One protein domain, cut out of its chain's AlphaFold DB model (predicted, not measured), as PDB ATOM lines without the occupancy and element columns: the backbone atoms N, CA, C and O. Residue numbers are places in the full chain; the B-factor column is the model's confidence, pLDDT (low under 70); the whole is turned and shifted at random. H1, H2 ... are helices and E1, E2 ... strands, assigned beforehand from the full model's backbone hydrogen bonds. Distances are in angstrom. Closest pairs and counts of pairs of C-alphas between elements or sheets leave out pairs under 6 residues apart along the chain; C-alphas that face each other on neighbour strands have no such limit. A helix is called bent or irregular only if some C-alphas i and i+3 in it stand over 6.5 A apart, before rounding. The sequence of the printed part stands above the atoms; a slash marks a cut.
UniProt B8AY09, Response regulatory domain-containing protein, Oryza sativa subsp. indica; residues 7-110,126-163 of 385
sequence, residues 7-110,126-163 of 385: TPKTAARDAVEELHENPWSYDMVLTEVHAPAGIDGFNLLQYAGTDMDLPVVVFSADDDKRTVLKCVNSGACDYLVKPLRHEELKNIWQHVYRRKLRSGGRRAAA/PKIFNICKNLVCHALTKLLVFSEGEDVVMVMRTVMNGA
ATOM      1  N   THR A   7     189.511 245.837 205.158       88.69
ATOM      2  CA  THR A   7     189.614 245.363 206.548       88.69
ATOM      3  C   THR A   7     189.475 246.565 207.488       88.69
ATOM      4  O   THR A   7     190.375 247.406 207.509       88.69
ATOM      5  N   PRO A   8     188.378 246.705 208.250       87.50
ATOM      6  CA  PRO A   8     188.286 247.706 209.305       87.50
ATOM      7  C   PRO A   8     188.960 247.226 210.597       87.50
ATOM      8  O   PRO A   8     188.925 246.035 210.913       87.50
ATOM      9  N   LYS A   9     189.516 248.162 211.364       88.12
ATOM     10  CA  LYS A   9     190.011 247.972 212.734       88.12
ATOM     11  C   LYS A   9     189.583 249.174 213.577       88.12
ATOM     12  O   LYS A   9     189.753 250.314 213.146       88.12
ATOM     13  N   THR A  10     189.040 248.922 214.763       81.62
ATOM     14  CA  THR A  10     188.572 249.958 215.702       81.62
ATOM     15  C   THR A  10     189.657 250.423 216.672       81.62
ATOM     16  O   THR A  10     189.538 251.503 217.235       81.62
ATOM     17  N   ALA A  11     190.740 249.657 216.829       81.94
ATOM     18  CA  ALA A  11     191.941 250.049 217.560       81.94
ATOM     19  C   ALA A  11     193.178 250.000 216.642       81.94
ATOM     20  O   ALA A  11     193.338 249.093 215.824       81.94
ATOM     21  N   ALA A  12     194.077 250.978 216.779       79.12
ATOM     22  CA  ALA A  12     195.296 251.060 215.976       79.12
ATOM     23  C   ALA A  12     196.316 249.981 216.362       79.12
ATOM     24  O   ALA A  12     197.120 249.590 215.521       79.12
ATOM     25  N   ARG A  13     196.253 249.451 217.593       83.25
ATOM     26  CA  ARG A  13     197.029 248.270 217.999       83.25
ATOM     27  C   ARG A  13     196.685 247.082 217.099       83.25
ATOM     28  O   ARG A  13     197.571 246.564 216.433       83.25
ATOM     29  N   ASP A  14     195.405 246.746 216.992       87.12
ATOM     30  CA  ASP A  14     194.883 245.653 216.166       87.12
ATOM     31  C   ASP A  14     195.171 245.853 214.665       87.12
ATOM     32  O   ASP A  14     195.144 244.895 213.891       87.12
ATOM     33  N   ALA A  15     195.402 247.103 214.240       86.69
ATOM     34  CA  ALA A  15     195.831 247.471 212.892       86.69
ATOM     35  C   ALA A  15     197.350 247.323 212.686       86.69
ATOM     36  O   ALA A  15     197.777 246.924 211.605       86.69
ATOM     37  N   VAL A  16     198.168 247.602 213.704       86.56
ATOM     38  CA  VAL A  16     199.616 247.330 213.696       86.56
ATOM     39  C   VAL A  16     199.876 245.822 213.769       86.56
ATOM     40  O   VAL A  16     200.642 245.306 212.961       86.56
ATOM     41  N   GLU A  17     199.191 245.093 214.653       88.31
ATOM     42  CA  GLU A  17     199.286 243.629 214.765       88.31
ATOM     43  C   GLU A  17     198.856 242.939 213.455       88.31
ATOM     44  O   GLU A  17     199.588 242.102 212.938       88.31
ATOM     45  N   GLU A  18     197.774 243.392 212.813       89.06
ATOM     46  CA  GLU A  18     197.361 242.944 211.468       89.06
ATOM     47  C   GLU A  18     198.429 243.167 210.382       89.06
ATOM     48  O   GLU A  18     198.593 242.334 209.487       89.06
ATOM     49  N   LEU A  19     199.166 244.282 210.437       87.75
ATOM     50  CA  LEU A  19     200.264 244.566 209.506       87.75
ATOM     51  C   LEU A  19     201.520 243.728 209.800       87.75
ATOM     52  O   LEU A  19     202.260 243.424 208.862       87.75
ATOM     53  N   HIS A  20     201.742 243.337 211.059       87.38
ATOM     54  CA  HIS A  20     202.799 242.404 211.464       87.38
ATOM     55  C   HIS A  20     202.486 240.949 211.083       87.38
ATOM     56  O   HIS A  20     203.387 240.243 210.633       87.38
ATOM     57  N   GLU A  21     201.237 240.500 211.250       87.75
ATOM     58  CA  GLU A  21     200.793 239.139 210.908       87.75
ATOM     59  C   GLU A  21     200.666 238.933 209.394       87.75
ATOM     60  O   GLU A  21     201.100 237.907 208.867       87.75
ATOM     61  N   ASN A  22     200.109 239.920 208.681       85.62
ATOM     62  CA  ASN A  22     199.858 239.857 207.240       85.62
ATOM     63  C   ASN A  22     200.693 240.898 206.453       85.62
ATOM     64  O   ASN A  22     200.124 241.713 205.705       85.62
ATOM     65  N   PRO A  23     202.039 240.893 206.560       76.44
ATOM     66  CA  PRO A  23     202.893 241.882 205.916       76.44
ATOM     67  C   PRO A  23     202.769 241.802 204.391       76.44
ATOM     68  O   PRO A  23     202.619 240.730 203.805       76.44
ATOM     69  N   TRP A  24     202.818 242.959 203.726       78.19
ATOM     70  CA  TRP A  24     202.639 243.116 202.269       78.19
ATOM     71  C   TRP A  24     201.280 242.683 201.695       78.19
ATOM     72  O   TRP A  24     201.087 242.806 200.482       78.19
ATOM     73  N   SER A  25     200.341 242.213 202.525       84.06
ATOM     74  CA  SER A  25     198.999 241.816 202.081       84.06
ATOM     75  C   SER A  25     198.090 243.012 201.762       84.06
ATOM     76  O   SER A  25     197.134 242.859 201.004       84.06
ATOM     77  N   TYR A  26     198.410 244.192 202.301       86.38
ATOM     78  CA  TYR A  26     197.706 245.453 202.082       86.38
ATOM     79  C   TYR A  26     198.443 246.342 201.070       86.38
ATOM     80  O   TYR A  26     199.672 246.420 201.046       86.38
ATOM     81  N   ASP A  27     197.678 247.046 200.238       82.19
ATOM     82  CA  ASP A  27     198.178 247.998 199.242       82.19
ATOM     83  C   ASP A  27     198.194 249.448 199.752       82.19
ATOM     84  O   ASP A  27     198.818 250.308 199.123       82.19
ATOM     85  N   MET A  28     197.466 249.723 200.840       86.56
ATOM     86  CA  MET A  28     197.209 251.049 201.406       86.56
ATOM     87  C   MET A  28     196.676 250.936 202.840       86.56
ATOM     88  O   MET A  28     196.036 249.939 203.184       86.56
ATOM     89  N   VAL A  29     196.880 251.988 203.635       88.88
ATOM     90  CA  VAL A  29     196.241 252.182 204.947       88.88
ATOM     91  C   VAL A  29     195.479 253.512 204.943       88.88
ATOM     92  O   VAL A  29     195.992 254.513 204.440       88.88
ATOM     93  N   LEU A  30     194.271 253.529 205.500       88.25
ATOM     94  CA  LEU A  30     193.547 254.738 205.904       88.25
ATOM     95  C   LEU A  30     193.550 254.810 207.440       88.25
ATOM     96  O   LEU A  30     193.280 253.797 208.082       88.25
ATOM     97  N   THR A  31     193.858 255.970 208.027       89.31
ATOM     98  CA  THR A  31     194.003 256.130 209.490       89.31
ATOM     99  C   THR A  31     193.399 257.440 210.009       89.31
ATOM    100  O   THR A  31     193.649 258.506 209.442       89.31
ATOM    101  N   GLU A  32     192.615 257.359 211.086       87.19
ATOM    102  CA  GLU A  32     192.079 258.515 211.815       87.19
ATOM    103  C   GLU A  32     193.111 259.064 212.819       87.19
ATOM    104  O   GLU A  32     193.659 258.296 213.607       87.19
ATOM    105  N   VAL A  33     193.405 260.374 212.814       79.38
ATOM    106  CA  VAL A  33     194.427 260.954 213.723       79.38
ATOM    107  C   VAL A  33     193.954 260.983 215.172       79.38
ATOM    108  O   VAL A  33     194.672 260.550 216.070       79.38
ATOM    109  N   HIS A  34     192.761 261.537 215.387       71.81
ATOM    110  CA  HIS A  34     192.214 261.841 216.705       71.81
ATOM    111  C   HIS A  34     191.044 260.905 217.015       71.81
ATOM    112  O   HIS A  34     189.889 261.310 217.098       71.81
ATOM    113  N   ALA A  35     191.373 259.621 217.161       65.31
ATOM    114  CA  ALA A  35     190.426 258.588 217.556       65.31
ATOM    115  C   ALA A  35     189.977 258.812 219.027       65.31
ATOM    116  O   ALA A  35     190.849 258.943 219.899       65.31
ATOM    117  N   PRO A  36     188.661 258.907 219.324       55.34
ATOM    118  CA  PRO A  36     188.139 259.260 220.651       55.34
ATOM    119  C   PRO A  36     188.664 258.451 221.849       55.34
ATOM    120  O   PRO A  36     188.693 258.986 222.958       55.34
ATOM    121  N   ALA A  37     189.128 257.214 221.661       54.66
ATOM    122  CA  ALA A  37     189.721 256.389 222.717       54.66
ATOM    123  C   ALA A  37     191.184 256.754 223.078       54.66
ATOM    124  O   ALA A  37     191.827 256.033 223.844       54.66
ATOM    125  N   GLY A  38     191.742 257.843 222.530       54.22
ATOM    126  CA  GLY A  38     193.138 258.250 222.764       54.22
ATOM    127  C   GLY A  38     194.159 257.383 222.017       54.22
ATOM    128  O   GLY A  38     195.326 257.305 222.403       54.22
ATOM    129  N   ILE A  39     193.709 256.703 220.961       55.66
ATOM    130  CA  ILE A  39     194.478 255.719 220.202       55.66
ATOM    131  C   ILE A  39     195.215 256.411 219.046       55.66
ATOM    132  O   ILE A  39     194.616 257.075 218.203       55.66
ATOM    133  N   ASP A  40     196.538 256.249 219.007       73.69
ATOM    134  CA  ASP A  40     197.425 257.073 218.183       73.69
ATOM    135  C   ASP A  40     197.529 256.588 216.718       73.69
ATOM    136  O   ASP A  40     198.424 255.823 216.336       73.69
ATOM    137  N   GLY A  41     196.631 257.087 215.863       79.44
ATOM    138  CA  GLY A  41     196.695 256.882 214.412       79.44
ATOM    139  C   GLY A  41     197.905 257.540 213.728       79.44
ATOM    140  O   GLY A  41     198.239 257.182 212.594       79.44
ATOM    141  N   PHE A  42     198.607 258.453 214.411       85.44
ATOM    142  CA  PHE A  42     199.873 259.043 213.965       85.44
ATOM    143  C   PHE A  42     201.076 258.106 214.242       85.44
ATOM    144  O   PHE A  42     202.059 258.135 213.497       85.44
ATOM    145  N   ASN A  43     200.989 257.185 215.206       86.12
ATOM    146  CA  ASN A  43     201.924 256.053 215.322       86.12
ATOM    147  C   ASN A  43     201.676 254.995 214.236       86.12
ATOM    148  O   ASN A  43     202.638 254.527 213.626       86.12
ATOM    149  N   LEU A  44     200.412 254.688 213.906       88.12
ATOM    150  CA  LEU A  44     200.093 253.822 212.758       88.12
ATOM    151  C   LEU A  44     200.608 254.423 211.435       88.12
ATOM    152  O   LEU A  44     201.144 253.694 210.602       88.12
ATOM    153  N   LEU A  45     200.517 255.749 211.266       90.12
ATOM    154  CA  LEU A  45     201.137 256.473 210.151       90.12
ATOM    155  C   LEU A  45     202.659 256.276 210.101       90.12
ATOM    156  O   LEU A  45     203.178 255.933 209.040       90.12
ATOM    157  N   GLN A  46     203.365 256.485 211.216       87.69
ATOM    158  CA  GLN A  46     204.823 256.332 211.263       87.69
ATOM    159  C   GLN A  46     205.245 254.902 210.900       87.69
ATOM    160  O   GLN A  46     206.055 254.737 209.990       87.69
ATOM    161  N   TYR A  47     204.642 253.889 211.528       86.38
ATOM    162  CA  TYR A  47     204.953 252.478 211.280       86.38
ATOM    163  C   TYR A  47     204.632 252.051 209.834       86.38
ATOM    164  O   TYR A  47     205.504 251.590 209.093       86.38
ATOM    165  N   ALA A  48     203.391 252.259 209.378       86.94
ATOM    166  CA  ALA A  48     202.979 251.822 208.045       86.94
ATOM    167  C   ALA A  48     203.658 252.627 206.919       86.94
ATOM    168  O   ALA A  48     203.963 252.075 205.859       86.94
ATOM    169  N   GLY A  49     203.907 253.922 207.136       83.88
ATOM    170  CA  GLY A  49     204.535 254.812 206.157       83.88
ATOM    171  C   GLY A  49     206.058 254.675 206.069       83.88
ATOM    172  O   GLY A  49     206.603 254.777 204.968       83.88
ATOM    173  N   THR A  50     206.736 254.426 207.196       80.94
ATOM    174  CA  THR A  50     208.209 254.381 207.278       80.94
ATOM    175  C   THR A  50     208.738 252.958 207.168       80.94
ATOM    176  O   THR A  50     209.519 252.674 206.259       80.94
ATOM    177  N   ASP A  51     208.286 252.058 208.043       82.25
ATOM    178  CA  ASP A  51     208.875 250.720 208.191       82.25
ATOM    179  C   ASP A  51     208.345 249.762 207.117       82.25
ATOM    180  O   ASP A  51     209.103 249.011 206.500       82.25
ATOM    181  N   MET A  52     207.042 249.844 206.830       82.56
ATOM    182  CA  MET A  52     206.375 249.022 205.809       82.56
ATOM    183  C   MET A  52     206.351 249.673 204.411       82.56
ATOM    184  O   MET A  52     205.953 249.029 203.438       82.56
ATOM    185  N   ASP A  53     206.776 250.940 204.284       83.25
ATOM    186  CA  ASP A  53     206.813 251.711 203.025       83.25
ATOM    187  C   ASP A  53     205.453 251.615 202.265       83.25
ATOM    188  O   ASP A  53     205.396 251.468 201.034       83.25
ATOM    189  N   LEU A  54     204.325 251.667 202.992       86.31
ATOM    190  CA  LEU A  54     202.952 251.662 202.460       86.31
ATOM    191  C   LEU A  54     202.443 253.097 202.220       86.31
ATOM    192  O   LEU A  54     202.893 254.039 202.870       86.31
ATOM    193  N   PRO A  55     201.501 253.320 201.282       86.00
ATOM    194  CA  PRO A  55     200.821 254.600 201.188       86.00
ATOM    195  C   PRO A  55     199.791 254.699 202.319       86.00
ATOM    196  O   PRO A  55     198.826 253.935 202.350       86.00
ATOM    197  N   VAL A  56     199.993 255.650 203.230       89.19
ATOM    198  CA  VAL A  56     199.039 255.973 204.298       89.19
ATOM    199  C   VAL A  56     198.269 257.234 203.917       89.19
ATOM    200  O   VAL A  56     198.878 258.266 203.629       89.19
ATOM    201  N   VAL A  57     196.940 257.165 203.916       88.75
ATOM    202  CA  VAL A  57     196.051 258.331 203.821       88.75
ATOM    203  C   VAL A  57     195.498 258.619 205.207       88.75
ATOM    204  O   VAL A  57     194.952 257.735 205.867       88.75
ATOM    205  N   VAL A  58     195.660 259.856 205.652       89.06
ATOM    206  CA  VAL A  58     195.227 260.307 206.972       89.06
ATOM    207  C   VAL A  58     193.870 260.994 206.854       89.06
ATOM    208  O   VAL A  58     193.590 261.634 205.839       89.06
ATOM    209  N   PHE A  59     193.030 260.887 207.878       86.88
ATOM    210  CA  PHE A  59     191.818 261.693 208.000       86.88
ATOM    211  C   PHE A  59     191.548 262.114 209.454       86.88
ATOM    212  O   PHE A  59     192.041 261.486 210.389       86.88
ATOM    213  N   SER A  60     190.799 263.200 209.656       86.12
ATOM    214  CA  SER A  60     190.322 263.641 210.980       86.12
ATOM    215  C   SER A  60     189.081 264.525 210.848       86.12
ATOM    216  O   SER A  60     188.744 264.966 209.749       86.12
ATOM    217  N   ALA A  61     188.414 264.818 211.965       83.12
ATOM    218  CA  ALA A  61     187.471 265.937 212.038       83.12
ATOM    219  C   ALA A  61     188.188 267.304 212.061       83.12
ATOM    220  O   ALA A  61     187.628 268.294 211.602       83.12
ATOM    221  N   ASP A  62     189.426 267.351 212.560       82.75
ATOM    222  CA  ASP A  62     190.204 268.583 212.732       82.75
ATOM    223  C   ASP A  62     190.848 269.076 211.430       82.75
ATOM    224  O   ASP A  62     191.509 268.310 210.713       82.75
ATOM    225  N   ASP A  63     190.739 270.383 211.183       85.44
ATOM    226  CA  ASP A  63     191.343 271.093 210.051       85.44
ATOM    227  C   ASP A  63     192.596 271.917 210.432       85.44
ATOM    228  O   ASP A  63     193.154 272.615 209.576       85.44
ATOM    229  N   ASP A  64     193.084 271.828 211.683       88.88
ATOM    230  CA  ASP A  64     194.265 272.584 212.122       88.88
ATOM    231  C   ASP A  64     195.478 272.257 211.243       88.88
ATOM    232  O   ASP A  64     196.035 271.153 211.234       88.88
ATOM    233  N   LYS A  65     195.943 273.301 210.555       88.69
ATOM    234  CA  LYS A  65     197.135 273.329 209.709       88.69
ATOM    235  C   LYS A  65     198.359 272.741 210.414       88.69
ATOM    236  O   LYS A  65     199.205 272.166 209.735       88.69
ATOM    237  N   ARG A  66     198.473 272.845 211.744       88.31
ATOM    238  CA  ARG A  66     199.564 272.221 212.518       88.31
ATOM    239  C   ARG A  66     199.481 270.694 212.486       88.31
ATOM    240  O   ARG A  66     200.491 270.056 212.194       88.31
ATOM    241  N   THR A  67     198.302 270.120 212.721       86.88
ATOM    242  CA  THR A  67     198.051 268.670 212.644       86.88
ATOM    243  C   THR A  67     198.227 268.159 211.215       86.88
ATOM    244  O   THR A  67     198.967 267.198 211.002       86.88
ATOM    245  N   VAL A  68     197.674 268.865 210.220       88.12
ATOM    246  CA  VAL A  68     197.862 268.548 208.791       88.12
ATOM    247  C   VAL A  68     199.353 268.507 208.426       88.12
ATOM    248  O   VAL A  68     199.836 267.511 207.883       88.12
ATOM    249  N   LEU A  69     200.112 269.558 208.765       89.75
ATOM    250  CA  LEU A  69     201.552 269.630 208.489       89.75
ATOM    251  C   LEU A  69     202.346 268.561 209.248       89.75
ATOM    252  O   LEU A  69     203.277 267.995 208.675       89.75
ATOM    253  N   LYS A  70     201.983 268.245 210.500       89.06
ATOM    254  CA  LYS A  70     202.600 267.157 211.277       89.06
ATOM    255  C   LYS A  70     202.452 265.820 210.542       89.06
ATOM    256  O   LYS A  70     203.447 265.137 210.323       89.06
ATOM    257  N   CYS A  71     201.241 265.479 210.098       88.38
ATOM    258  CA  CYS A  71     200.971 264.241 209.367       88.38
ATOM    259  C   CYS A  71     201.704 264.177 208.014       88.38
ATOM    260  O   CYS A  71     202.333 263.165 207.706       88.38
ATOM    261  N   VAL A  72     201.684 265.257 207.225       88.00
ATOM    262  CA  VAL A  72     202.386 265.314 205.926       88.00
ATOM    263  C   VAL A  72     203.904 265.192 206.099       88.00
ATOM    264  O   VAL A  72     204.541 264.423 205.377       88.00
ATOM    265  N   ASN A  73     204.491 265.872 207.090       89.00
ATOM    266  CA  ASN A  73     205.924 265.772 207.391       89.00
ATOM    267  C   ASN A  73     206.338 264.365 207.865       89.00
ATOM    268  O   ASN A  73     207.473 263.957 207.627       89.00
ATOM    269  N   SER A  74     205.421 263.611 208.478       86.62
ATOM    270  CA  SER A  74     205.609 262.206 208.872       86.62
ATOM    271  C   SER A  74     205.231 261.190 207.783       86.62
ATOM    272  O   SER A  74     205.069 260.009 208.075       86.62
ATOM    273  N   GLY A  75     205.115 261.620 206.521       85.94
ATOM    274  CA  GLY A  75     204.996 260.722 205.366       85.94
ATOM    275  C   GLY A  75     203.572 260.413 204.897       85.94
ATOM    276  O   GLY A  75     203.405 259.557 204.022       85.94
ATOM    277  N   ALA A  76     202.548 261.102 205.416       89.25
ATOM    278  CA  ALA A  76     201.179 260.940 204.927       89.25
ATOM    279  C   ALA A  76     201.083 261.278 203.428       89.25
ATOM    280  O   ALA A  76     201.589 262.302 202.964       89.25
ATOM    281  N   CYS A  77     200.419 260.414 202.658       86.06
ATOM    282  CA  CYS A  77     200.201 260.622 201.225       86.06
ATOM    283  C   CYS A  77     199.095 261.649 200.940       86.06
ATOM    284  O   CYS A  77     199.143 262.310 199.904       86.06
ATOM    285  N   ASP A  78     198.119 261.762 201.844       87.94
ATOM    286  CA  ASP A  78     197.049 262.763 201.834       87.94
ATOM    287  C   ASP A  78     196.534 263.008 203.259       87.94
ATOM    288  O   ASP A  78     196.760 262.174 204.144       87.94
ATOM    289  N   TYR A  79     195.798 264.105 203.443       87.88
ATOM    290  CA  TYR A  79     195.041 264.401 204.664       87.88
ATOM    291  C   TYR A  79     193.619 264.827 204.291       87.88
ATOM    292  O   TYR A  79     193.441 265.810 203.574       87.88
ATOM    293  N   LEU A  80     192.610 264.099 204.774       85.44
ATOM    294  CA  LEU A  80     191.202 264.328 204.446       85.44
ATOM    295  C   LEU A  80     190.423 264.811 205.678       85.44
ATOM    296  O   LEU A  80     190.401 264.142 206.710       85.44
ATOM    297  N   VAL A  81     189.759 265.958 205.565       85.50
ATOM    298  CA  VAL A  81     188.912 266.506 206.638       85.50
ATOM    299  C   VAL A  81     187.509 265.897 206.528       85.50
ATOM    300  O   VAL A  81     186.948 265.823 205.434       85.50
ATOM    301  N   LYS A  82     186.924 265.436 207.640       81.12
ATOM    302  CA  LYS A  82     185.521 264.988 207.681       81.12
ATOM    303  C   LYS A  82     184.579 266.206 207.544       81.12
ATOM    304  O   LYS A  82     184.833 267.220 208.187       81.12
ATOM    305  N   PRO A  83     183.466 266.127 206.787       79.44
ATOM    306  CA  PRO A  83     182.952 264.963 206.063       79.44
ATOM    307  C   PRO A  83     183.681 264.717 204.730       79.44
ATOM    308  O   PRO A  83     183.778 265.602 203.884       79.44
ATOM    309  N   LEU A  84     184.127 263.472 204.525       72.94
ATOM    310  CA  LEU A  84     184.932 263.059 203.370       72.94
ATOM    311  C   LEU A  84     184.175 263.257 202.049       72.94
ATOM    312  O   LEU A  84     183.105 262.670 201.846       72.94
ATOM    313  N   ARG A  85     184.733 264.034 201.116       70.25
ATOM    314  CA  ARG A  85     184.044 264.347 199.858       70.25
ATOM    315  C   ARG A  85     184.283 263.296 198.785       70.25
ATOM    316  O   ARG A  85     185.349 262.694 198.661       70.25
ATOM    317  N   HIS A  86     183.294 263.135 197.911       63.97
ATOM    318  CA  HIS A  86     183.363 262.168 196.822       63.97
ATOM    319  C   HIS A  86     184.526 262.440 195.849       63.97
ATOM    320  O   HIS A  86     185.132 261.491 195.349       63.97
ATOM    321  N   GLU A  87     184.880 263.709 195.618       67.75
ATOM    322  CA  GLU A  87     186.026 264.118 194.791       67.75
ATOM    323  C   GLU A  87     187.373 263.662 195.379       67.75
ATOM    324  O   GLU A  87     188.254 263.229 194.634       67.75
ATOM    325  N   GLU A  88     187.515 263.721 196.704       73.06
ATOM    326  CA  GLU A  88     188.725 263.347 197.449       73.06
ATOM    327  C   GLU A  88     188.901 261.826 197.453       73.06
ATOM    328  O   GLU A  88     189.932 261.310 197.014       73.06
ATOM    329  N   LEU A  89     187.840 261.092 197.808       71.31
ATOM    330  CA  LEU A  89     187.788 259.628 197.722       71.31
ATOM    331  C   LEU A  89     188.116 259.144 196.293       71.31
ATOM    332  O   LEU A  89     188.894 258.206 196.099       71.31
ATOM    333  N   LYS A  90     187.626 259.858 195.266       68.19
ATOM    334  CA  LYS A  90     187.932 259.633 193.837       68.19
ATOM    335  C   LYS A  90     189.389 259.902 193.432       68.19
ATOM    336  O   LYS A  90     189.722 259.625 192.269       68.19
ATOM    337  N   ASN A  91     190.240 260.403 194.325       70.75
ATOM    338  CA  ASN A  91     191.669 260.633 194.097       70.75
ATOM    339  C   ASN A  91     192.580 259.682 194.887       70.75
ATOM    340  O   ASN A  91     193.724 259.498 194.473       70.75
ATOM    341  N   ILE A  92     192.081 259.000 195.925       73.69
ATOM    342  CA  ILE A  92     192.878 258.107 196.789       73.69
ATOM    343  C   ILE A  92     193.678 257.054 195.996       73.69
ATOM    344  O   ILE A  92     194.868 256.848 196.247       73.69
ATOM    345  N   TRP A  93     193.078 256.431 194.974       72.62
ATOM    346  CA  TRP A  93     193.743 255.434 194.114       72.62
ATOM    347  C   TRP A  93     195.032 255.954 193.445       72.62
ATOM    348  O   TRP A  93     195.931 255.167 193.132       72.62
ATOM    349  N   GLN A  94     195.163 257.273 193.248       72.06
ATOM    350  CA  GLN A  94     196.366 257.886 192.685       72.06
ATOM    351  C   GLN A  94     197.570 257.729 193.619       72.06
ATOM    352  O   GLN A  94     198.704 257.679 193.142       72.06
ATOM    353  N   HIS A  95     197.367 257.633 194.936       75.75
ATOM    354  CA  HIS A  95     198.444 257.352 195.889       75.75
ATOM    355  C   HIS A  95     198.978 255.945 195.691       75.75
ATOM    356  O   HIS A  95     200.178 255.790 195.476       75.75
ATOM    357  N   VAL A  96     198.090 254.950 195.630       68.94
ATOM    358  CA  VAL A  96     198.454 253.550 195.370       68.94
ATOM    359  C   VAL A  96     199.138 253.396 194.011       68.94
ATOM    360  O   VAL A  96     200.183 252.755 193.919       68.94
ATOM    361  N   TYR A  97     198.621 254.031 192.956       68.88
ATOM    362  CA  TYR A  97     199.235 253.977 191.626       68.88
ATOM    363  C   TYR A  97     200.624 254.638 191.598       68.88
ATOM    364  O   TYR A  97     201.602 254.020 191.162       68.88
ATOM    365  N   ARG A  98     200.755 255.862 192.138       69.06
ATOM    366  CA  ARG A  98     202.053 256.554 192.267       69.06
ATOM    367  C   ARG A  98     203.026 255.778 193.160       69.06
ATOM    368  O   ARG A  98     204.228 255.820 192.906       69.06
ATOM    369  N   ARG A  99     202.532 255.049 194.167       69.19
ATOM    370  CA  ARG A  99     203.320 254.143 195.011       69.19
ATOM    371  C   ARG A  99     203.817 252.945 194.204       69.19
ATOM    372  O   ARG A  99     205.027 252.790 194.090       69.19
ATOM    373  N   LYS A 100     202.932 252.172 193.560       63.78
ATOM    374  CA  LYS A 100     203.292 250.983 192.758       63.78
ATOM    375  C   LYS A 100     204.316 251.306 191.656       63.78
ATOM    376  O   LYS A 100     205.268 250.546 191.488       63.78
ATOM    377  N   LEU A 101     204.220 252.474 191.006       65.62
ATOM    378  CA  LEU A 101     205.241 252.961 190.060       65.62
ATOM    379  C   LEU A 101     206.627 253.203 190.695       65.62
ATOM    380  O   LEU A 101     207.638 252.907 190.063       65.62
ATOM    381  N   ARG A 102     206.701 253.722 191.930       65.00
ATOM    382  CA  ARG A 102     207.972 253.908 192.665       65.00
ATOM    383  C   ARG A 102     208.508 252.593 193.234       65.00
ATOM    384  O   ARG A 102     209.715 252.359 193.225       65.00
ATOM    385  N   SER A 103     207.619 251.738 193.733       57.69
ATOM    386  CA  SER A 103     207.964 250.476 194.390       57.69
ATOM    387  C   SER A 103     208.369 249.377 193.408       57.69
ATOM    388  O   SER A 103     209.056 248.452 193.831       57.69
ATOM    389  N   GLY A 104     208.019 249.470 192.118       52.69
ATOM    390  CA  GLY A 104     208.405 248.482 191.100       52.69
ATOM    391  C   GLY A 104     209.918 248.225 191.021       52.69
ATOM    392  O   GLY A 104     210.333 247.080 190.886       52.69
ATOM    393  N   GLY A 105     210.745 249.261 191.215       46.94
ATOM    394  CA  GLY A 105     212.206 249.119 191.279       46.94
ATOM    395  C   GLY A 105     212.759 248.604 192.618       46.94
ATOM    396  O   GLY A 105     213.890 248.135 192.657       46.94
ATOM    397  N   ARG A 106     211.986 248.673 193.715       49.94
ATOM    398  CA  ARG A 106     212.416 248.238 195.062       49.94
ATOM    399  C   ARG A 106     211.896 246.851 195.449       49.94
ATOM    400  O   ARG A 106     212.672 246.043 195.943       49.94
ATOM    401  N   ARG A 107     210.625 246.536 195.166       49.88
ATOM    402  CA  ARG A 107     210.037 245.206 195.428       49.88
ATOM    403  C   ARG A 107     210.706 244.113 194.583       49.88
ATOM    404  O   ARG A 107     210.890 243.014 195.080       49.88
ATOM    405  N   ALA A 108     211.147 244.430 193.359       44.09
ATOM    406  CA  ALA A 108     211.949 243.513 192.542       44.09
ATOM    407  C   ALA A 108     213.352 243.257 193.130       44.09
ATOM    408  O   ALA A 108     213.812 242.121 193.132       44.09
ATOM    409  N   ALA A 109     214.007 244.291 193.676       43.94
ATOM    410  CA  ALA A 109     215.326 244.167 194.298       43.94
ATOM    411  C   ALA A 109     215.281 243.365 195.612       43.94
ATOM    412  O   ALA A 109     216.114 242.489 195.820       43.94
ATOM    413  N   ALA A 110     214.274 243.605 196.460       49.03
ATOM    414  CA  ALA A 110     214.047 242.823 197.680       49.03
ATOM    415  C   ALA A 110     213.681 241.351 197.394       49.03
ATOM    416  O   ALA A 110     213.964 240.481 198.210       49.03
ATOM    417  N   PRO A 126     196.983 260.919 177.721       40.81
ATOM    418  CA  PRO A 126     195.637 261.493 177.701       40.81
ATOM    419  C   PRO A 126     194.561 260.422 177.424       40.81
ATOM    420  O   PRO A 126     194.842 259.353 176.886       40.81
ATOM    421  N   LYS A 127     193.301 260.753 177.730       34.38
ATOM    422  CA  LYS A 127     192.052 260.036 177.375       34.38
ATOM    423  C   LYS A 127     191.775 258.650 177.995       34.38
ATOM    424  O   LYS A 127     190.624 258.424 178.346       34.38
ATOM    425  N   ILE A 128     192.745 257.753 178.217       37.44
ATOM    426  CA  ILE A 128     192.432 256.400 178.764       37.44
ATOM    427  C   ILE A 128     191.995 256.402 180.250       37.44
ATOM    428  O   ILE A 128     191.447 255.425 180.756       37.44
ATOM    429  N   PHE A 129     192.222 257.525 180.939       40.12
ATOM    430  CA  PHE A 129     192.063 257.726 182.384       40.12
ATOM    431  C   PHE A 129     190.700 257.273 182.937       40.12
ATOM    432  O   PHE A 129     190.666 256.600 183.964       40.12
ATOM    433  N   ASN A 130     189.590 257.563 182.245       43.66
ATOM    434  CA  ASN A 130     188.246 257.195 182.717       43.66
ATOM    435  C   ASN A 130     187.978 255.681 182.678       43.66
ATOM    436  O   ASN A 130     187.250 255.182 183.528       43.66
ATOM    437  N   ILE A 131     188.571 254.945 181.734       38.69
ATOM    438  CA  ILE A 131     188.359 253.494 181.599       38.69
ATOM    439  C   ILE A 131     189.176 252.752 182.666       38.69
ATOM    440  O   ILE A 131     188.662 251.894 183.383       38.69
ATOM    441  N   CYS A 132     190.446 253.132 182.835       38.53
ATOM    442  CA  CYS A 132     191.315 252.512 183.834       38.53
ATOM    443  C   CYS A 132     190.915 252.855 185.280       38.53
ATOM    444  O   CYS A 132     191.175 252.045 186.167       38.53
ATOM    445  N   LYS A 133     190.260 254.000 185.530       44.41
ATOM    446  CA  LYS A 133     189.807 254.389 186.877       44.41
ATOM    447  C   LYS A 133     188.877 253.347 187.508       44.41
ATOM    448  O   LYS A 133     189.023 253.062 188.692       44.41
ATOM    449  N   ASN A 134     187.999 252.730 186.719       42.69
ATOM    450  CA  ASN A 134     187.072 251.716 187.222       42.69
ATOM    451  C   ASN A 134     187.752 250.339 187.333       42.69
ATOM    452  O   ASN A 134     187.602 249.653 188.341       42.69
ATOM    453  N   LEU A 135     188.568 249.954 186.343       39.34
ATOM    454  CA  LEU A 135     189.194 248.625 186.308       39.34
ATOM    455  C   LEU A 135     190.316 248.444 187.352       39.34
ATOM    456  O   LEU A 135     190.481 247.356 187.898       39.34
ATOM    457  N   VAL A 136     191.077 249.502 187.665       40.94
ATOM    458  CA  VAL A 136     192.185 249.440 188.640       40.94
ATOM    459  C   VAL A 136     191.682 249.382 190.088       40.94
ATOM    460  O   VAL A 136     192.302 248.707 190.906       40.94
ATOM    461  N   CYS A 137     190.557 250.034 190.409       46.19
ATOM    462  CA  CYS A 137     190.018 250.068 191.776       46.19
ATOM    463  C   CYS A 137     189.333 248.757 192.206       46.19
ATOM    464  O   CYS A 137     189.249 248.484 193.399       46.19
ATOM    465  N   HIS A 138     188.849 247.941 191.263       45.16
ATOM    466  CA  HIS A 138     188.107 246.715 191.585       45.16
ATOM    467  C   HIS A 138     188.985 245.500 191.921       45.16
ATOM    468  O   HIS A 138     188.552 244.633 192.677       45.16
ATOM    469  N   ALA A 139     190.180 245.395 191.331       41.25
ATOM    470  CA  ALA A 139     190.872 244.106 191.223       41.25
ATOM    471  C   ALA A 139     192.047 243.887 192.194       41.25
ATOM    472  O   ALA A 139     192.321 242.745 192.550       41.25
ATOM    473  N   LEU A 140     192.797 244.937 192.562       49.03
ATOM    474  CA  LEU A 140     194.159 244.799 193.119       49.03
ATOM    475  C   LEU A 140     194.500 245.875 194.170       49.03
ATOM    476  O   LEU A 140     195.563 246.507 194.100       49.03
ATOM    477  N   THR A 141     193.584 246.115 195.109       64.69
ATOM    478  CA  THR A 141     193.782 247.045 196.235       64.69
ATOM    479  C   THR A 141     193.107 246.537 197.505       64.69
ATOM    480  O   THR A 141     191.942 246.856 197.748       64.69
ATOM    481  N   LYS A 142     193.841 245.776 198.325       79.31
ATOM    482  CA  LYS A 142     193.447 245.493 199.715       79.31
ATOM    483  C   LYS A 142     193.755 246.709 200.589       79.31
ATOM    484  O   LYS A 142     194.872 247.226 200.556       79.31
ATOM    485  N   LEU A 143     192.780 247.154 201.373       82.81
ATOM    486  CA  LEU A 143     192.865 248.346 202.213       82.81
ATOM    487  C   LEU A 143     192.623 248.001 203.684       82.81
ATOM    488  O   LEU A 143     191.615 247.381 204.016       82.81
ATOM    489  N   LEU A 144     193.507 248.480 204.555       84.56
ATOM    490  CA  LEU A 144     193.282 248.547 205.997       84.56
ATOM    491  C   LEU A 144     192.682 249.918 206.355       84.56
ATOM    492  O   LEU A 144     193.204 250.939 205.910       84.56
ATOM    493  N   VAL A 145     191.605 249.960 207.142       84.88
ATOM    494  CA  VAL A 145     190.996 251.207 207.644       84.88
ATOM    495  C   VAL A 145     191.000 251.182 209.166       84.88
ATOM    496  O   VAL A 145     190.285 250.380 209.762       84.88
ATOM    497  N   PHE A 146     191.761 252.080 209.786       85.12
ATOM    498  CA  PHE A 146     191.625 252.399 211.203       85.12
ATOM    499  C   PHE A 146     190.642 253.566 211.375       85.12
ATOM    500  O   PHE A 146     190.895 254.666 210.881       85.12
ATOM    501  N   SER A 147     189.514 253.304 212.039       81.50
ATOM    502  CA  SER A 147     188.505 254.303 212.414       81.50
ATOM    503  C   SER A 147     187.641 253.761 213.551       81.50
ATOM    504  O   SER A 147     187.245 252.596 213.517       81.50
ATOM    505  N   GLU A 148     187.289 254.614 214.512       71.12
ATOM    506  CA  GLU A 148     186.209 254.319 215.466       71.12
ATOM    507  C   GLU A 148     184.818 254.553 214.837       71.12
ATOM    508  O   GLU A 148     183.826 253.981 215.284       71.12
ATOM    509  N   GLY A 149     184.739 255.353 213.767       66.19
ATOM    510  CA  GLY A 149     183.505 255.627 213.035       66.19
ATOM    511  C   GLY A 149     183.154 254.537 212.018       66.19
ATOM    512  O   GLY A 149     183.868 254.318 211.033       66.19
ATOM    513  N   GLU A 150     181.995 253.894 212.193       64.44
ATOM    514  CA  GLU A 150     181.434 252.996 211.170       64.44
ATOM    515  C   GLU A 150     181.083 253.729 209.864       64.44
ATOM    516  O   GLU A 150     181.003 253.098 208.810       64.44
ATOM    517  N   ASP A 151     180.894 255.050 209.905       67.56
ATOM    518  CA  ASP A 151     180.553 255.898 208.762       67.56
ATOM    519  C   ASP A 151     181.643 255.861 207.679       67.56
ATOM    520  O   ASP A 151     181.359 255.530 206.522       67.56
ATOM    521  N   VAL A 152     182.904 256.096 208.051       67.25
ATOM    522  CA  VAL A 152     184.047 256.049 207.127       67.25
ATOM    523  C   VAL A 152     184.260 254.630 206.606       67.25
ATOM    524  O   VAL A 152     184.498 254.436 205.411       67.25
ATOM    525  N   VAL A 153     184.110 253.619 207.468       72.81
ATOM    526  CA  VAL A 153     184.198 252.203 207.076       72.81
ATOM    527  C   VAL A 153     183.102 251.841 206.069       72.81
ATOM    528  O   VAL A 153     183.385 251.173 205.070       72.81
ATOM    529  N   MET A 154     181.865 252.293 206.284       71.06
ATOM    530  CA  MET A 154     180.729 252.038 205.399       71.06
ATOM    531  C   MET A 154     180.898 252.754 204.056       71.06
ATOM    532  O   MET A 154     180.728 252.122 203.007       71.06
ATOM    533  N   VAL A 155     181.288 254.032 204.068       69.38
ATOM    534  CA  VAL A 155     181.573 254.817 202.857       69.38
ATOM    535  C   VAL A 155     182.711 254.178 202.066       69.38
ATOM    536  O   VAL A 155     182.552 253.935 200.870       69.38
ATOM    537  N   MET A 156     183.825 253.817 202.709       72.38
ATOM    538  CA  MET A 156     184.972 253.242 202.003       72.38
ATOM    539  C   MET A 156     184.690 251.823 201.490       72.38
ATOM    540  O   MET A 156     185.055 251.495 200.361       72.38
ATOM    541  N   ARG A 157     183.951 250.996 202.243       73.38
ATOM    542  CA  ARG A 157     183.449 249.695 201.762       73.38
ATOM    543  C   ARG A 157     182.512 249.859 200.559       73.38
ATOM    544  O   ARG A 157     182.582 249.063 199.627       73.38
ATOM    545  N   THR A 158     181.679 250.898 200.543       67.81
ATOM    546  CA  THR A 158     180.779 251.229 199.423       67.81
ATOM    547  C   THR A 158     181.577 251.664 198.187       67.81
ATOM    548  O   THR A 158     181.415 251.084 197.114       67.81
ATOM    549  N   VAL A 159     182.514 252.603 198.353       67.94
ATOM    550  CA  VAL A 159     183.451 253.077 197.316       67.94
ATOM    551  C   VAL A 159     184.232 251.920 196.682       67.94
ATOM    552  O   VAL A 159     184.202 251.761 195.461       67.94
ATOM    553  N   MET A 160     184.886 251.092 197.501       67.94
ATOM    554  CA  MET A 160     185.794 250.030 197.042       67.94
ATOM    555  C   MET A 160     185.070 248.803 196.468       67.94
ATOM    556  O   MET A 160     185.646 248.088 195.652       67.94
ATOM    557  N   ASN A 161     183.803 248.574 196.832       65.31
ATOM    558  CA  ASN A 161     182.966 247.531 196.224       65.31
ATOM    559  C   ASN A 161     182.312 247.976 194.896       65.31
ATOM    560  O   ASN A 161     181.454 247.268 194.369       65.31
ATOM    561  N   GLY A 162     182.688 249.140 194.350       54.78
ATOM    562  CA  GLY A 162     182.196 249.646 193.064       54.78
ATOM    563  C   GLY A 162     180.965 250.544 193.142       54.78
ATOM    564  O   GLY A 162     180.568 251.118 192.133       54.78
ATOM    565  N   ALA A 163     180.389 250.766 194.325       49.09
ATOM    566  CA  ALA A 163     179.232 251.647 194.492       49.09
ATOM    567  C   ALA A 163     179.601 253.153 194.499       49.09
ATOM    568  O   ALA A 163     178.831 253.991 194.968       49.09
TER     569      ALA A 163
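Overview. This is residues 7 to 110 and 126 to 163 of the 385 residues of the protein "Response regulatory domain-containing protein" of Oryza sativa subsp. indica (UniProt B8AY09). A parallel sheet of five strands forms the core, with H1, H2 and H3 side by side over one face and H6 and part of the long helix H4 over the other. The end of H4, residues 104 to 110, sticks out beyond the sheet, and H5 lies off the sheet, near H4 and H6, with residues 126 to 132 also sticking out. The printed part has 142 residues, with six named helices and five named strands in the order E1 H1 E2 H2 E3 H3 E4 H4 H5 E5 H6; the sheet's order is E1 E5 E2 E3 E4. The class is mixed, helices and strands, and the whole is compact, with a radius of gyration of the C-alphas of 14.7 A and spans of 43 by 36 by 27 A.

Arrangement. E1, residues 7 to 9, is an edge strand, parallel to E5, residues 143 to 146, with N 7 and O 143 2.8 A apart, within hydrogen-bond range. H1, residues 12 to 21, is on the sheet at a height of 9.6 A, over E1 and E5; its closest C-alpha pair with E5 is Ala 12 and Phe 146, 6.2 A apart. E2, residues 28 to 32, is parallel to E5, with N 30 and O 144 at 2.8 A. E1, H1 and E2 form a split strand-helix-strand unit, two strands running the same way with E5 between them, and its crossover is right-handed. H2, residues 41 to 51, lies over E2 on the same face as H1. H1 and H2 touch, at a shallow tilt of 23 degrees, the same way; their closest C-alphas are those of Ala 12 and Gly 41, 6.2 A apart. E3, residues 56 to 60, is parallel to E2, with N 57 and O 29 at 2.9 A. H3, residues 65 to 73, is on the same face as H2, close but not clearly touching it; the closest C-alphas are those of Phe 42 and Cys 71, 7.0 A apart. E4, residues 78 to 81, is the other edge strand, parallel to E3, with N 80 and O 58 at 2.9 A. E2, H2, E3 and E3, H3, E4 are strand-helix-strand units, parallel neighbour strands with a helix between, both with right-handed crossovers. H4, residues 86 to 110, is on the opposite face at a height of 6.6 A. H5, residues 129 to 139, is not on the sheet; it is close to H4 but not clearly touching, with the C-alphas of Trp 93 and Cys 137 closest, at 6.9 A. H6, residues 150 to 160, is on the same face as H4, over E5, at a height of 9.7 A. These two faces of helices and the sheet make three layers. Every O i to N i+4 pair is within hydrogen-bond range in H1, H2, H3 and H6; in H4 13 of 21 are, and in H5 2 of 7, beside 1 of 8 O i to N i+3 pairs.

Along the chain. E1 begins at C-alpha 7, (189.614, 245.363, 206.548), and is 6.7 A long. H1 spans 14.1 A, E2 13.8 A, H2 15.0 A, E3 13.4 A, H3 11.8 A and E4 10.2 A. H4 spans 36.3 A from C-alpha 86, (183.363, 262.168, 196.822); it is irregular, with C-alphas 90 and 93 7.2 A apart, and has a kink of 51 degrees near residue 104. H5 spans 16.3 A and is neither bent nor irregular, but only just: C-alphas 136 and 139 are 6.1 A apart. E5 spans 9.9 A, and H6 spans 15.1 A, ending at C-alpha 160, (185.794, 250.030, 197.042).

Size, cuts and confidence. The two C-alphas farthest apart are those of Ala 37 and Pro 126, at 45.7 A. Residues 111 to 125 are not printed, and C-alphas 110 and 126 are 33.0 A apart across this cut, which falls in the link from H4 to H5. Of the links printed whole, H1 to E2 and E2 to H2 are short and the others are tight. The mean pLDDT of the printed part is 73.3; it is under 70 in 50 residues, among them 96 to 110 and 126 to 141.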